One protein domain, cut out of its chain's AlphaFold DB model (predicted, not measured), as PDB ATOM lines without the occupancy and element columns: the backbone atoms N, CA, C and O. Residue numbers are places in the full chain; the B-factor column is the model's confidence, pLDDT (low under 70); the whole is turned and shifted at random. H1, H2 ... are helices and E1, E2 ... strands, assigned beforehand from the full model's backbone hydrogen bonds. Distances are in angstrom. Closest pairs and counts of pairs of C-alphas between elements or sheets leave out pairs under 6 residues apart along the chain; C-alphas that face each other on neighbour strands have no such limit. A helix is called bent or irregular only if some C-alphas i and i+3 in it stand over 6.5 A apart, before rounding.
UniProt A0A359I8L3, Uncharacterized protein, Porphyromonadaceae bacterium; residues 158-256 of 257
ATOM      1  N   GLN A 158      45.274  74.001  49.811       97.81
ATOM      2  CA  GLN A 158      45.634  72.921  50.738       97.81
ATOM      3  C   GLN A 158      44.422  72.364  51.498       97.81
ATOM      4  O   GLN A 158      44.353  71.151  51.686       97.81
ATOM      5  N   LEU A 159      43.435  73.191  51.873       98.38
ATOM      6  CA  LEU A 159      42.166  72.695  52.436       98.38
ATOM      7  C   LEU A 159      41.402  71.835  51.422       98.38
ATOM      8  O   LEU A 159      40.934  70.745  51.757       98.38
ATOM      9  N   CYS A 160      41.346  72.278  50.162       98.19
ATOM     10  CA  CYS A 160      40.790  71.484  49.066       98.19
ATOM     11  C   CYS A 160      41.548  70.157  48.905       98.19
ATOM     12  O   CYS A 160      40.931  69.095  48.835       98.19
ATOM     13  N   GLY A 161      42.884  70.198  48.907       96.88
ATOM     14  CA  GLY A 161      43.743  69.018  48.823       96.88
ATOM     15  C   GLY A 161      43.525  68.038  49.976       96.88
ATOM     16  O   GLY A 161      43.379  66.838  49.748       96.88
ATOM     17  N   LEU A 162      43.410  68.540  51.207       98.00
ATOM     18  CA  LEU A 162      43.119  67.727  52.385       98.00
ATOM     19  C   LEU A 162      41.754  67.032  52.270       98.00
ATOM     20  O   LEU A 162      41.632  65.847  52.590       98.00
ATOM     21  N   TYR A 163      40.737  67.729  51.757       98.19
ATOM     22  CA  TYR A 163      39.429  67.126  51.510       98.19
ATOM     23  C   TYR A 163      39.453  66.099  50.363       98.19
ATOM     24  O   TYR A 163      38.813  65.051  50.454       98.19
ATOM     25  N   ILE A 164      40.243  66.325  49.310       97.12
ATOM     26  CA  ILE A 164      40.475  65.325  48.254       97.12
ATOM     27  C   ILE A 164      41.114  64.059  48.843       97.12
ATOM     28  O   ILE A 164      40.643  62.955  48.563       97.12
ATOM     29  N   PHE A 165      42.126  64.200  49.705       95.19
ATOM     30  CA  PHE A 165      42.717  63.078  50.441       95.19
ATOM     31  C   PHE A 165      41.685  62.336  51.290       95.19
ATOM     32  O   PHE A 165      41.663  61.106  51.292       95.19
ATOM     33  N   TYR A 166      40.810  63.070  51.981       96.81
ATOM     34  CA  TYR A 166      39.728  62.480  52.765       96.81
ATOM     35  C   TYR A 166      38.795  61.618  51.903       96.81
ATOM     36  O   TYR A 166      38.486  60.492  52.286       96.81
ATOM     37  N   LYS A 167      38.405  62.101  50.712       96.19
ATOM     38  CA  LYS A 167      37.542  61.359  49.774       96.19
ATOM     39  C   LYS A 167      38.234  60.146  49.145       96.19
ATOM     40  O   LYS A 167      37.610  59.104  48.974       96.19
ATOM     41  N   ARG A 168      39.511  60.279  48.765       92.62
ATOM     42  CA  ARG A 168      40.263  59.245  48.022       92.62
ATOM     43  C   ARG A 168      40.950  58.218  48.916       92.62
ATOM     44  O   ARG A 168      41.341  57.161  48.429       92.62
ATOM     45  N   ASN A 169      41.086  58.515  50.207       86.38
ATOM     46  CA  ASN A 169      41.758  57.729  51.240       86.38
ATOM     47  C   ASN A 169      43.277  57.563  51.043       86.38
ATOM     48  O   ASN A 169      44.023  57.863  51.970       86.38
ATOM     49  N   ILE A 170      43.745  57.118  49.870       91.69
ATOM     50  CA  ILE A 170      45.164  56.880  49.555       91.69
ATOM     51  C   ILE A 170      45.532  57.570  48.232       91.69
ATOM     52  O   ILE A 170      44.788  57.481  47.257       91.69
ATOM     53  N   MET A 171      46.689  58.239  48.180       91.38
ATOM     54  CA  MET A 171      47.222  58.867  46.965       91.38
ATOM     55  C   MET A 171      48.750  58.719  46.842       91.38
ATOM     56  O   MET A 171      49.457  58.881  47.838       91.38
ATOM     57  N   PRO A 172      49.291  58.515  45.628       90.38
ATOM     58  CA  PRO A 172      50.722  58.294  45.386       90.38
ATOM     59  C   PRO A 172      51.538  59.600  45.298       90.38
ATOM     60  O   PRO A 172      52.389  59.753  44.420       90.38
ATOM     61  N   VAL A 173      51.281  60.575  46.181       89.19
ATOM     62  CA  VAL A 173      51.914  61.911  46.100       89.19
ATOM     63  C   VAL A 173      53.428  61.880  46.304       89.19
ATOM     64  O   VAL A 173      54.125  62.743  45.782       89.19
ATOM     65  N   GLY A 174      53.966  60.863  46.990       85.56
ATOM     66  CA  GLY A 174      55.411  60.705  47.156       85.56
ATOM     67  C   GLY A 174      56.146  60.522  45.827       85.56
ATOM     68  O   GLY A 174      57.303  60.910  45.718       85.56
ATOM     69  N   ARG A 175      55.468  59.994  44.798       87.19
ATOM     70  CA  ARG A 175      56.042  59.775  43.458       87.19
ATOM     71  C   ARG A 175      55.980  61.012  42.568       87.19
ATOM     72  O   ARG A 175      56.628  61.045  41.524       87.19
ATOM     73  N   TRP A 176      55.201  62.021  42.957       89.00
ATOM     74  CA  TRP A 176      55.032  63.229  42.155       89.00
ATOM     75  C   TRP A 176      56.357  63.971  42.013       89.00
ATOM     76  O   TRP A 176      56.704  64.352  40.905       89.00
ATOM     77  N   GLU A 177      57.142  64.103  43.086       80.12
ATOM     78  CA  GLU A 177      58.405  64.851  43.038       80.12
ATOM     79  C   GLU A 177      59.365  64.318  41.963       80.12
ATOM     80  O   GLU A 177      59.911  65.092  41.178       80.12
ATOM     81  N   ILE A 178      59.538  62.994  41.896       82.25
ATOM     82  CA  ILE A 178      60.371  62.350  40.873       82.25
ATOM     83  C   ILE A 178      59.774  62.614  39.490       82.25
ATOM     84  O   ILE A 178      60.471  63.050  38.574       82.25
ATOM     85  N   ARG A 179      58.459  62.423  39.344       85.31
ATOM     86  CA  ARG A 179      57.819  62.498  38.033       85.31
ATOM     87  C   ARG A 179      57.786  63.905  37.440       85.31
ATOM     88  O   ARG A 179      57.963  64.048  36.230       85.31
ATOM     89  N   LEU A 180      57.599  64.928  38.272       87.25
ATOM     90  CA  LEU A 180      57.660  66.329  37.850       87.25
ATOM     91  C   LEU A 180      59.064  66.723  37.369       87.25
ATOM     92  O   LEU A 180      59.180  67.515  36.434       87.25
ATOM     93  N   LYS A 181      60.129  66.157  37.955       85.62
ATOM     94  CA  LYS A 181      61.510  66.396  37.496       85.62
ATOM     95  C   LYS A 181      61.754  65.805  36.111       85.62
ATOM     96  O   LYS A 181      62.381  66.446  35.274       85.62
ATOM     97  N   GLU A 182      61.237  64.607  35.861       87.56
ATOM     98  CA  GLU A 182      61.487  63.857  34.624       87.56
ATOM     99  C   GLU A 182      60.583  64.251  33.450       87.56
ATOM    100  O   GLU A 182      60.919  63.970  32.300       87.56
ATOM    101  N   THR A 183      59.432  64.882  33.711       89.19
ATOM    102  CA  THR A 183      58.410  65.139  32.685       89.19
ATOM    103  C   THR A 183      58.224  66.643  32.464       89.19
ATOM    104  O   THR A 183      57.519  67.275  33.253       89.19
ATOM    105  N   PRO A 184      58.769  67.235  31.379       88.69
ATOM    106  CA  PRO A 184      58.662  68.675  31.115       88.69
ATOM    107  C   PRO A 184      57.224  69.211  31.153       88.69
ATOM    108  O   PRO A 184      56.970  70.250  31.750       88.69
ATOM    109  N   ALA A 185      56.258  68.456  30.615       88.19
ATOM    110  CA  ALA A 185      54.839  68.830  30.607       88.19
ATOM    111  C   ALA A 185      54.171  68.869  32.000       88.19
ATOM    112  O   ALA A 185      53.017  69.284  32.109       88.19
ATOM    113  N   LEU A 186      54.851  68.397  33.052       89.19
ATOM    114  CA  LEU A 186      54.357  68.427  34.430       89.19
ATOM    115  C   LEU A 186      55.022  69.509  35.291       89.19
ATOM    116  O   LEU A 186      54.605  69.702  36.433       89.19
ATOM    117  N   GLN A 187      56.032  70.213  34.778       88.12
ATOM    118  CA  GLN A 187      56.782  71.197  35.565       88.12
ATOM    119  C   GLN A 187      55.903  72.377  36.010       88.12
ATOM    120  O   GLN A 187      56.088  72.898  37.104       88.12
ATOM    121  N   ASP A 188      54.861  72.721  35.252       90.44
ATOM    122  CA  ASP A 188      53.908  73.776  35.630       90.44
ATOM    123  C   ASP A 188      53.068  73.448  36.882       90.44
ATOM    124  O   ASP A 188      52.338  74.305  37.372       90.44
ATOM    125  N   TYR A 189      53.160  72.223  37.416       93.00
ATOM    126  CA  TYR A 189      52.398  71.765  38.582       93.00
ATOM    127  C   TYR A 189      53.241  71.621  39.860       93.00
ATOM    128  O   TYR A 189      52.785  70.999  40.829       93.00
ATOM    129  N   TYR A 190      54.468  72.162  39.894       91.12
ATOM    130  CA  TYR A 190      55.321  72.129  41.094       91.12
ATOM    131  C   TYR A 190      54.652  72.768  42.311       91.12
ATOM    132  O   TYR A 190      54.846  72.304  43.431       91.12
ATOM    133  N   ASP A 191      53.835  73.794  42.099       93.38
ATOM    134  CA  ASP A 191      53.080  74.477  43.143       93.38
ATOM    135  C   ASP A 191      52.004  73.571  43.781       93.38
ATOM    136  O   ASP A 191      51.864  73.546  45.003       93.38
ATOM    137  N   ILE A 192      51.284  72.771  42.981       93.94
ATOM    138  CA  ILE A 192      50.318  71.771  43.469       93.94
ATOM    139  C   ILE A 192      51.045  70.658  44.213       93.94
ATOM    140  O   ILE A 192      50.613  70.252  45.293       93.94
ATOM    141  N   ALA A 193      52.140  70.153  43.642       91.38
ATOM    142  CA  ALA A 193      52.914  69.092  44.270       91.38
ATOM    143  C   ALA A 193      53.476  69.545  45.624       91.38
ATOM    144  O   ALA A 193      53.344  68.818  46.609       91.38
ATOM    145  N   TYR A 194      54.018  70.764  45.687       91.19
ATOM    146  CA  TYR A 194      54.478  71.391  46.921       91.19
ATOM    147  C   TYR A 194      53.367  71.446  47.974       91.19
ATOM    148  O   TYR A 194      53.565  70.965  49.088       91.19
ATOM    149  N   GLU A 195      52.180  71.948  47.622       93.81
ATOM    150  CA  GLU A 195      51.076  72.073  48.577       93.81
ATOM    151  C   GLU A 195      50.549  70.731  49.095       93.81
ATOM    152  O   GLU A 195      50.192  70.624  50.266       93.81
ATOM    153  N   PHE A 196      50.496  69.698  48.252       93.31
ATOM    154  CA  PHE A 196      50.073  68.365  48.689       93.31
ATOM    155  C   PHE A 196      51.132  67.705  49.574       93.31
ATOM    156  O   PHE A 196      50.786  67.055  50.561       93.31
ATOM    157  N   LEU A 197      52.418  67.875  49.252       89.81
ATOM    158  CA  LEU A 197      53.518  67.326  50.043       89.81
ATOM    159  C   LEU A 197      53.661  68.029  51.396       89.81
ATOM    160  O   LEU A 197      53.903  67.353  52.393       89.81
ATOM    161  N   SER A 198      53.432  69.340  51.481       93.19
ATOM    162  CA  SER A 198      53.525  70.082  52.745       93.19
ATOM    163  C   SER A 198      52.442  69.693  53.764       93.19
ATOM    164  O   SER A 198      52.628  69.884  54.966       93.19
ATOM    165  N   LEU A 199      51.328  69.079  53.332       95.44
ATOM    166  CA  LEU A 199      50.342  68.485  54.253       95.44
ATOM    167  C   LEU A 199      50.967  67.390  55.133       95.44
ATOM    168  O   LEU A 199      50.495  67.145  56.247       95.44
ATOM    169  N   LYS A 200      52.029  66.730  54.650       92.19
ATOM    170  CA  LYS A 200      52.798  65.743  55.417       92.19
ATOM    171  C   LYS A 200      53.525  66.404  56.580       92.19
ATOM    172  O   LYS A 200      53.517  65.866  57.683       92.19
ATOM    173  N   ASP A 201      54.132  67.561  56.338       90.38
ATOM    174  CA  ASP A 201      54.936  68.269  57.339       90.38
ATOM    175  C   ASP A 201      54.055  68.811  58.478       90.38
ATOM    176  O   ASP A 201      54.505  68.927  59.613       90.38
ATOM    177  N   SER A 202      52.764  69.035  58.202       93.06
ATOM    178  CA  SER A 202      51.735  69.337  59.212       93.06
ATOM    179  C   SER A 202      51.093  68.089  59.848       93.06
ATOM    180  O   SER A 202      50.117  68.208  60.585       93.06
ATOM    181  N   LEU A 203      51.590  66.881  59.548       94.44
ATOM    182  CA  LEU A 203      51.049  65.587  59.998       94.44
ATOM    183  C   LEU A 203      49.568  65.354  59.650       94.44
ATOM    184  O   LEU A 203      48.892  64.539  60.283       94.44
ATOM    185  N   LEU A 204      49.044  66.033  58.627       97.06
ATOM    186  CA  LEU A 204      47.661  65.880  58.160       97.06
ATOM    187  C   LEU A 204      47.507  64.687  57.216       97.06
ATOM    188  O   LEU A 204      46.440  64.076  57.137       97.06
ATOM    189  N   ILE A 205      48.599  64.310  56.555       94.88
ATOM    190  CA  ILE A 205      48.740  63.060  55.811       94.88
ATOM    191  C   ILE A 205      49.961  62.292  56.317       94.88
ATOM    192  O   ILE A 205      50.934  62.873  56.792       94.88
ATOM    193  N   VAL A 206      49.914  60.969  56.215       92.88
ATOM    194  CA  VAL A 206      50.974  60.054  56.656       92.88
ATOM    195  C   VAL A 206      51.202  58.978  55.607       92.88
ATOM    196  O   VAL A 206      50.308  58.691  54.809       92.88
ATOM    197  N   GLN A 207      52.385  58.364  55.606       90.31
ATOM    198  CA  GLN A 207      52.652  57.231  54.722       90.31
ATOM    199  C   GLN A 207      51.633  56.113  54.976       90.31
ATOM    200  O   GLN A 207      51.317  55.777  56.121       90.31
ATOM    201  N   ASN A 208      51.103  55.551  53.895       87.12
ATOM    202  CA  ASN A 208      50.175  54.432  53.947       87.12
ATOM    203  C   ASN A 208      50.892  53.159  54.417       87.12
ATOM    204  O   ASN A 208      50.406  52.479  55.316       87.12
ATOM    205  N   ILE A 209      52.070  52.887  53.845       82.56
ATOM    206  CA  ILE A 209      52.946  51.777  54.226       82.56
ATOM    207  C   ILE A 209      54.225  52.366  54.839       82.56
ATOM    208  O   ILE A 209      54.986  53.019  54.118       82.56
ATOM    209  N   PRO A 210      54.469  52.165  56.148       69.44
ATOM    210  CA  PRO A 210      55.681  52.644  56.805       69.44
ATOM    211  C   PRO A 210      56.948  52.049  56.184       69.44
ATOM    212  O   PRO A 210      56.970  50.880  55.804       69.44
ATOM    213  N   GLY A 211      58.022  52.837  56.123       65.06
ATOM    214  CA  GLY A 211      59.344  52.352  55.710       65.06
ATOM    215  C   GLY A 211      59.559  52.261  54.198       65.06
ATOM    216  O   GLY A 211      60.652  51.902  53.766       65.06
ATOM    217  N   GLN A 212      58.572  52.636  53.376       65.94
ATOM    218  CA  GLN A 212      58.845  52.938  51.972       65.94
ATOM    219  C   GLN A 212      59.692  54.214  51.887       65.94
ATOM    220  O   GLN A 212      59.382  55.225  52.526       65.94
ATOM    221  N   GLY A 213      60.772  54.157  51.103       60.97
ATOM    222  CA  GLY A 213      61.677  55.284  50.894       60.97
ATOM    223  C   GLY A 213      60.946  56.563  50.465       60.97
ATOM    224  O   GLY A 213      59.864  56.537  49.869       60.97
ATOM    225  N   ILE A 214      61.546  57.710  50.780       56.41
ATOM    226  CA  ILE A 214      61.092  59.008  50.270       56.41
ATOM    227  C   ILE A 214      61.125  58.932  48.730       56.41
ATOM    228  O   ILE A 214      62.141  58.532  48.171       56.41
ATOM    229  N   GLY A 215      60.009  59.233  48.055       61.50
ATOM    230  CA  GLY A 215      59.905  59.172  46.585       61.50
ATOM    231  C   GLY A 215      59.071  58.015  46.008       61.50
ATOM    232  O   GLY A 215      58.713  58.048  44.836       61.50
ATOM    233  N   ILE A 216      58.718  57.008  46.814       67.00
ATOM    234  CA  ILE A 216      57.907  55.845  46.379       67.00
ATOM    235  C   ILE A 216      56.622  55.652  47.190       67.00
ATOM    236  O   ILE A 216      55.781  54.835  46.815       67.00
ATOM    237  N   SER A 217      56.448  56.425  48.263       78.62
ATOM    238  CA  SER A 217      55.374  56.232  49.231       78.62
ATOM    239  C   SER A 217      54.024  56.786  48.782       78.62
ATOM    240  O   SER A 217      53.884  57.933  48.344       78.62
ATOM    241  N   ASP A 218      53.004  55.955  48.974       89.69
ATOM    242  CA  ASP A 218      51.615  56.389  48.957       89.69
ATOM    243  C   ASP A 218      51.266  56.988  50.321       89.69
ATOM    244  O   ASP A 218      51.715  56.504  51.364       89.69
ATOM    245  N   TYR A 219      50.447  58.031  50.325       92.50
ATOM    246  CA  TYR A 219      50.015  58.732  51.527       92.50
ATOM    247  C   TYR A 219      48.522  58.568  51.738       92.50
ATOM    248  O   TYR A 219      47.748  58.504  50.786       92.50
ATOM    249  N   ARG A 220      48.121  58.550  53.004       94.06
ATOM    250  CA  ARG A 220      46.728  58.570  53.440       94.06
ATOM    251  C   ARG A 220      46.493  59.701  54.420       94.06
ATOM    252  O   ARG A 220      47.427  60.160  55.079       94.06
ATOM    253  N   ILE A 221      45.240  60.110  54.569       95.94
ATOM    254  CA  ILE A 221      44.884  61.098  55.585       95.94
ATOM    255  C   ILE A 221      45.134  60.548  57.001       95.94
ATOM    256  O   ILE A 221      44.813  59.393  57.307       95.94
ATOM    257  N   SER A 222      45.730  61.368  57.865       96.25
ATOM    258  CA  SER A 222      46.016  61.018  59.258       96.25
ATOM    259  C   SER A 222      44.769  61.139  60.142       96.25
ATOM    260  O   SER A 222      43.724  61.630  59.709       96.25
ATOM    261  N   ALA A 223      44.862  60.711  61.405       95.50
ATOM    262  CA  ALA A 223      43.786  60.936  62.375       95.50
ATOM    263  C   ALA A 223      43.533  62.441  62.594       95.50
ATOM    264  O   ALA A 223      42.384  62.873  62.556       95.50
ATOM    265  N   LEU A 224      44.606  63.232  62.722       96.69
ATOM    266  CA  LEU A 224      44.538  64.689  62.858       96.69
ATOM    267  C   LEU A 224      43.925  65.346  61.614       96.69
ATOM    268  O   LEU A 224      43.065  66.211  61.738       96.69
ATOM    269  N   GLY A 225      44.311  64.894  60.416       97.56
ATOM    270  CA  GLY A 225      43.738  65.377  59.161       97.56
ATOM    271  C   GLY A 225      42.239  65.101  59.059       97.56
ATOM    272  O   GLY A 225      41.475  65.993  58.699       97.56
ATOM    273  N   LYS A 226      41.791  63.893  59.431       97.62
ATOM    274  CA  LYS A 226      40.357  63.549  59.471       97.62
ATOM    275  C   LYS A 226      39.595  64.419  60.463       97.62
ATOM    276  O   LYS A 226      38.500  64.875  60.152       97.62
ATOM    277  N   GLU A 227      40.166  64.633  61.643       97.69
ATOM    278  CA  GLU A 227      39.553  65.467  62.669       97.69
ATOM    279  C   GLU A 227      39.406  66.909  62.184       97.69
ATOM    280  O   GLU A 227      38.314  67.455  62.288       97.69
ATOM    281  N   LEU A 228      40.441  67.475  61.552       98.06
ATOM    282  CA  LEU A 228      40.399  68.818  60.973       98.06
ATOM    283  C   LEU A 228      39.379  68.936  59.829       98.06
ATOM    284  O   LEU A 228      38.649  69.920  59.768       98.06
ATOM    285  N   VAL A 229      39.277  67.926  58.954       98.44
ATOM    286  CA  VAL A 229      38.265  67.878  57.880       98.44
ATOM    287  C   VAL A 229      36.851  67.991  58.446       98.44
ATOM    288  O   VAL A 229      36.030  68.739  57.912       98.44
ATOM    289  N   VAL A 230      36.570  67.239  59.513       97.75
ATOM    290  CA  VAL A 230      35.245  67.195  60.137       97.75
ATOM    291  C   VAL A 230      34.966  68.479  60.911       97.75
ATOM    292  O   VAL A 230      33.911  69.079  60.721       97.75
ATOM    293  N   THR A 231      35.895  68.930  61.758       97.88
ATOM    294  CA  THR A 231      35.679  70.114  62.602       97.88
ATOM    295  C   THR A 231      35.619  71.397  61.784       97.88
ATOM    296  O   THR A 231      34.740  72.215  62.032       97.88
ATOM    297  N   ALA A 232      36.459  71.556  60.760       98.50
ATOM    298  CA  ALA A 232      36.410  72.706  59.857       98.50
ATOM    299  C   ALA A 232      35.326  72.583  58.769       98.50
ATOM    300  O   ALA A 232      35.198  73.477  57.942       98.50
ATOM    301  N   ASN A 233      34.537  71.498  58.750       98.38
ATOM    302  CA  ASN A 233      33.469  71.256  57.775       98.38
ATOM    303  C   ASN A 233      33.943  71.376  56.310       98.38
ATOM    304  O   ASN A 233      33.291  72.009  55.475       98.38
ATOM    305  N   LEU A 234      35.077  70.754  55.966       98.56
ATOM    306  CA  LEU A 234      35.637  70.849  54.606       98.56
ATOM    307  C   LEU A 234      34.746  70.193  53.534       98.56
ATOM    308  O   LEU A 234      34.914  70.456  52.348       98.56
ATOM    309  N   SER A 235      33.736  69.407  53.923       97.81
ATOM    310  CA  SER A 235      32.690  68.939  53.005       97.81
ATOM    311  C   SER A 235      31.819  70.053  52.420       97.81
ATOM    312  O   SER A 235      31.095  69.803  51.461       97.81
ATOM    313  N   SER A 236      31.879  71.265  52.979       97.56
ATOM    314  CA  SER A 236      31.196  72.452  52.447       97.56
ATOM    315  C   SER A 236      31.977  73.190  51.351       97.56
ATOM    316  O   SER A 236      31.460  74.162  50.805       97.56
ATOM    317  N   ILE A 237      33.196  72.749  51.005       98.12
ATOM    318  CA  ILE A 237      33.960  73.336  49.896       98.12
ATOM    319  C   ILE A 237      33.135  73.229  48.595       98.12
ATOM    320  O   ILE A 237      32.648  72.137  48.279       98.12
ATOM    321  N   PRO A 238      32.989  74.322  47.817       97.06
ATOM    322  CA  PRO A 238      32.284  74.300  46.541       97.06
ATOM    323  C   PRO A 238      32.828  73.231  45.590       97.06
ATOM    324  O   PRO A 238      34.038  73.085  45.407       97.06
ATOM    325  N   GLN A 239      31.927  72.496  44.934       95.81
ATOM    326  CA  GLN A 239      32.322  71.418  44.019       95.81
ATOM    327  C   GLN A 239      33.134  71.926  42.822       95.81
ATOM    328  O   GLN A 239      33.998  71.209  42.330       95.81
ATOM    329  N   GLU A 240      32.905  73.163  42.379       95.44
ATOM    330  CA  GLU A 240      33.677  73.810  41.310       95.44
ATOM    331  C   GLU A 240      35.167  73.966  41.657       95.44
ATOM    332  O   GLU A 240      36.033  73.637  40.840       95.44
ATOM    333  N   ASP A 241      35.467  74.379  42.893       95.62
ATOM    334  CA  ASP A 241      36.833  74.557  43.387       95.62
ATOM    335  C   ASP A 241      37.539  73.194  43.506       95.62
ATOM    336  O   ASP A 241      38.705  73.047  43.121       95.62
ATOM    337  N   LEU A 242      36.809  72.163  43.949       96.69
ATOM    338  CA  LEU A 242      37.315  70.790  43.997       96.69
ATOM    339  C   LEU A 242      37.567  70.224  42.601       96.69
ATOM    340  O   LEU A 242      38.631  69.658  42.369       96.69
ATOM    341  N   PHE A 243      36.630  70.387  41.667       95.69
ATOM    342  CA  PHE A 243      36.717  69.816  40.323       95.69
ATOM    343  C   PHE A 243      37.956  70.314  39.566       95.69
ATOM    344  O   PHE A 243      38.691  69.521  38.973       95.69
ATOM    345  N   CYS A 244      38.234  71.620  39.634       91.56
ATOM    346  CA  CYS A 244      39.416  72.208  39.005       91.56
ATOM    347  C   CYS A 244      40.718  71.596  39.548       91.56
ATOM    348  O   CYS A 244      41.608  71.229  38.775       91.56
ATOM    349  N   LEU A 245      40.824  71.441  40.872       96.00
ATOM    350  CA  LEU A 245      42.001  70.849  41.504       96.00
ATOM    351  C   LEU A 245      42.104  69.345  41.226       96.00
ATOM    352  O   LEU A 245      43.183  68.853  40.898       96.00
ATOM    353  N   GLU A 246      40.993  68.614  41.300       95.81
ATOM    354  CA  GLU A 246      40.942  67.171  41.058       95.81
ATOM    355  C   GLU A 246      41.370  66.798  39.642       95.81
ATOM    356  O   GLU A 246      42.070  65.800  39.481       95.81
ATOM    357  N   ASN A 247      41.024  67.598  38.631       94.81
ATOM    358  CA  ASN A 247      41.480  67.373  37.259       94.81
ATOM    359  C   ASN A 247      43.005  67.465  37.140       94.81
ATOM    360  O   ASN A 247      43.630  66.596  36.530       94.81
ATOM    361  N   LYS A 248      43.621  68.464  37.782       94.25
ATOM    362  CA  LYS A 248      45.085  68.624  37.796       94.25
ATOM    363  C   LYS A 248      45.754  67.487  38.570       94.25
ATOM    364  O   LYS A 248      46.694  66.874  38.077       94.25
ATOM    365  N   VAL A 249      45.211  67.137  39.736       94.00
ATOM    366  CA  VAL A 249      45.661  65.988  40.537       94.00
ATOM    367  C   VAL A 249      45.577  64.687  39.735       94.00
ATOM    368  O   VAL A 249      46.511  63.884  39.764       94.00
ATOM    369  N   ASN A 250      44.483  64.470  39.001       93.31
ATOM    370  CA  ASN A 250      44.296  63.296  38.149       93.31
ATOM    371  C   ASN A 250      45.316  63.260  37.018       93.31
ATOM    372  O   ASN A 250      45.894  62.205  36.779       93.31
ATOM    373  N   TYR A 251      45.574  64.395  36.370       92.44
ATOM    374  CA  TYR A 251      46.575  64.498  35.315       92.44
ATOM    375  C   TYR A 251      47.973  64.116  35.826       92.44
ATOM    376  O   TYR A 251      48.567  63.169  35.308       92.44
ATOM    377  N   ILE A 252      48.433  64.737  36.921       91.75
ATOM    378  CA  ILE A 252      49.729  64.428  37.557       91.75
ATOM    379  C   ILE A 252      49.801  62.947  37.951       91.75
ATOM    380  O   ILE A 252      50.781  62.263  37.671       91.75
ATOM    381  N   THR A 253      48.738  62.427  38.571       90.06
ATOM    382  CA  THR A 253      48.687  61.033  39.035       90.06
ATOM    383  C   THR A 253      48.658  60.036  37.876       90.06
ATOM    384  O   THR A 253      49.254  58.967  37.974       90.06
ATOM    385  N   SER A 254      47.977  60.357  36.774       88.06
ATOM    386  CA  SER A 254      47.893  59.485  35.597       88.06
ATOM    387  C   SER A 254      49.238  59.326  34.898       88.06
ATOM    388  O   SER A 254      49.529  58.248  34.391       88.06
ATOM    389  N   ALA A 255      50.087  60.354  34.964       84.25
ATOM    390  CA  ALA A 255      51.434  60.326  34.414       84.25
ATOM    391  C   ALA A 255      52.412  59.454  35.222       84.25
ATOM    392  O   ALA A 255      53.552  59.290  34.796       84.25
ATOM    393  N   LEU A 256      51.996  58.908  36.375       76.75
ATOM    394  CA  LEU A 256      52.764  57.916  37.139       76.75
ATOM    395  C   LEU A 256      52.666  56.497  36.562       76.75
ATOM    396  O   LEU A 256      53.371  55.612  37.048       76.75
TER     397      LEU A 256
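What this domain is: This is residues 158 to 256 of the 257 residues of an uncharacterized protein of Porphyromonadaceae bacterium (UniProt A0A359I8L3). Helix H1 runs through the middle of a flat body, across its thin direction, with the other parts ringed round it: the helical hairpin H2 and H3, H4, H5, and a small strand hairpin E1 and E2. The two strands are joined by a long loop of 11 residues, and residues 170 to 171 pair with residues 219 to 220 of E2, antiparallel, beside this hairpin. The printed part has 99 residues and is mostly helix, with five named helices and two named strands in the order H1 H2 H3 E1 E2 H4 H5; the sheet, E1 - E2, is antiparallel. It is compact, with a radius of gyration of the C-alphas of 13.0 A and spans of 38 by 34 by 18 A.

How they stand to each other: H1, residues 158 to 168, touches H3, residues 184 to 201, about perpendicular at 88 degrees; the closest C-alphas are those of Gln 158 and Glu 195, 5.9 A apart, and H3 touches H1 with residues 195 to 199 alone. H1 touches H4, residues 223 to 231, only just about perpendicular at 73 degrees, with the C-alphas of Tyr 163 and Val 229 closest at 6.5 A. H1 touches H5, residues 239 to 254, the same way at 69.9 degrees, a steep tilt only just short of perpendicular; the C-alphas of Cys 160 and Leu 242 are closest, 6.2 A. H2, residues 173 to 182, forms a hairpin with H3, a shallow tilt of 29 degrees, opposite ways, closest at the C-alphas of Leu 180 and Leu 186, 5.2 A. H2 is only just irregular, with C-alphas 174 and 177 6.6 A apart; H3 is irregular, with C-alphas 188 and 191 7.6 A apart, and has a kink of 52 degrees near residue 191. Helix packing is mostly crossed. E1, residues 205 to 207, and E2, residues 219 to 221, form an antiparallel hairpin, with N 206 and O 220 at 2.9 A and N 220 and O 206 at 2.8 A, both within hydrogen-bond range. In H1 and H4 every O i to N i+4 pair is within hydrogen-bond range; H2 has 4 of 6, H5 11 of 12, and H3 6 of 14 beside 11 of 15 O i to N i+3 pairs.

Where its parts are: H1 begins at C-alpha 158, (45.634, 72.921, 50.738), and is 14.9 A long. H2 is 15.1 A and H3 26.5 A long. E1 is 7.1 A, E2 7.0 A and H4 12.2 A long. H5, 21.3 A long, ends at C-alpha 254, (47.893, 59.485, 35.597).

The domain as a whole: The C-alphas of Pro 184 and Thr 231 are the two farthest apart, 39.0 A. The printed part has no cut. The link from E1 to E2 is long, 11 residues, and its residues 210 to 216 have pLDDT under 70; the mean of the printed part is 90.6.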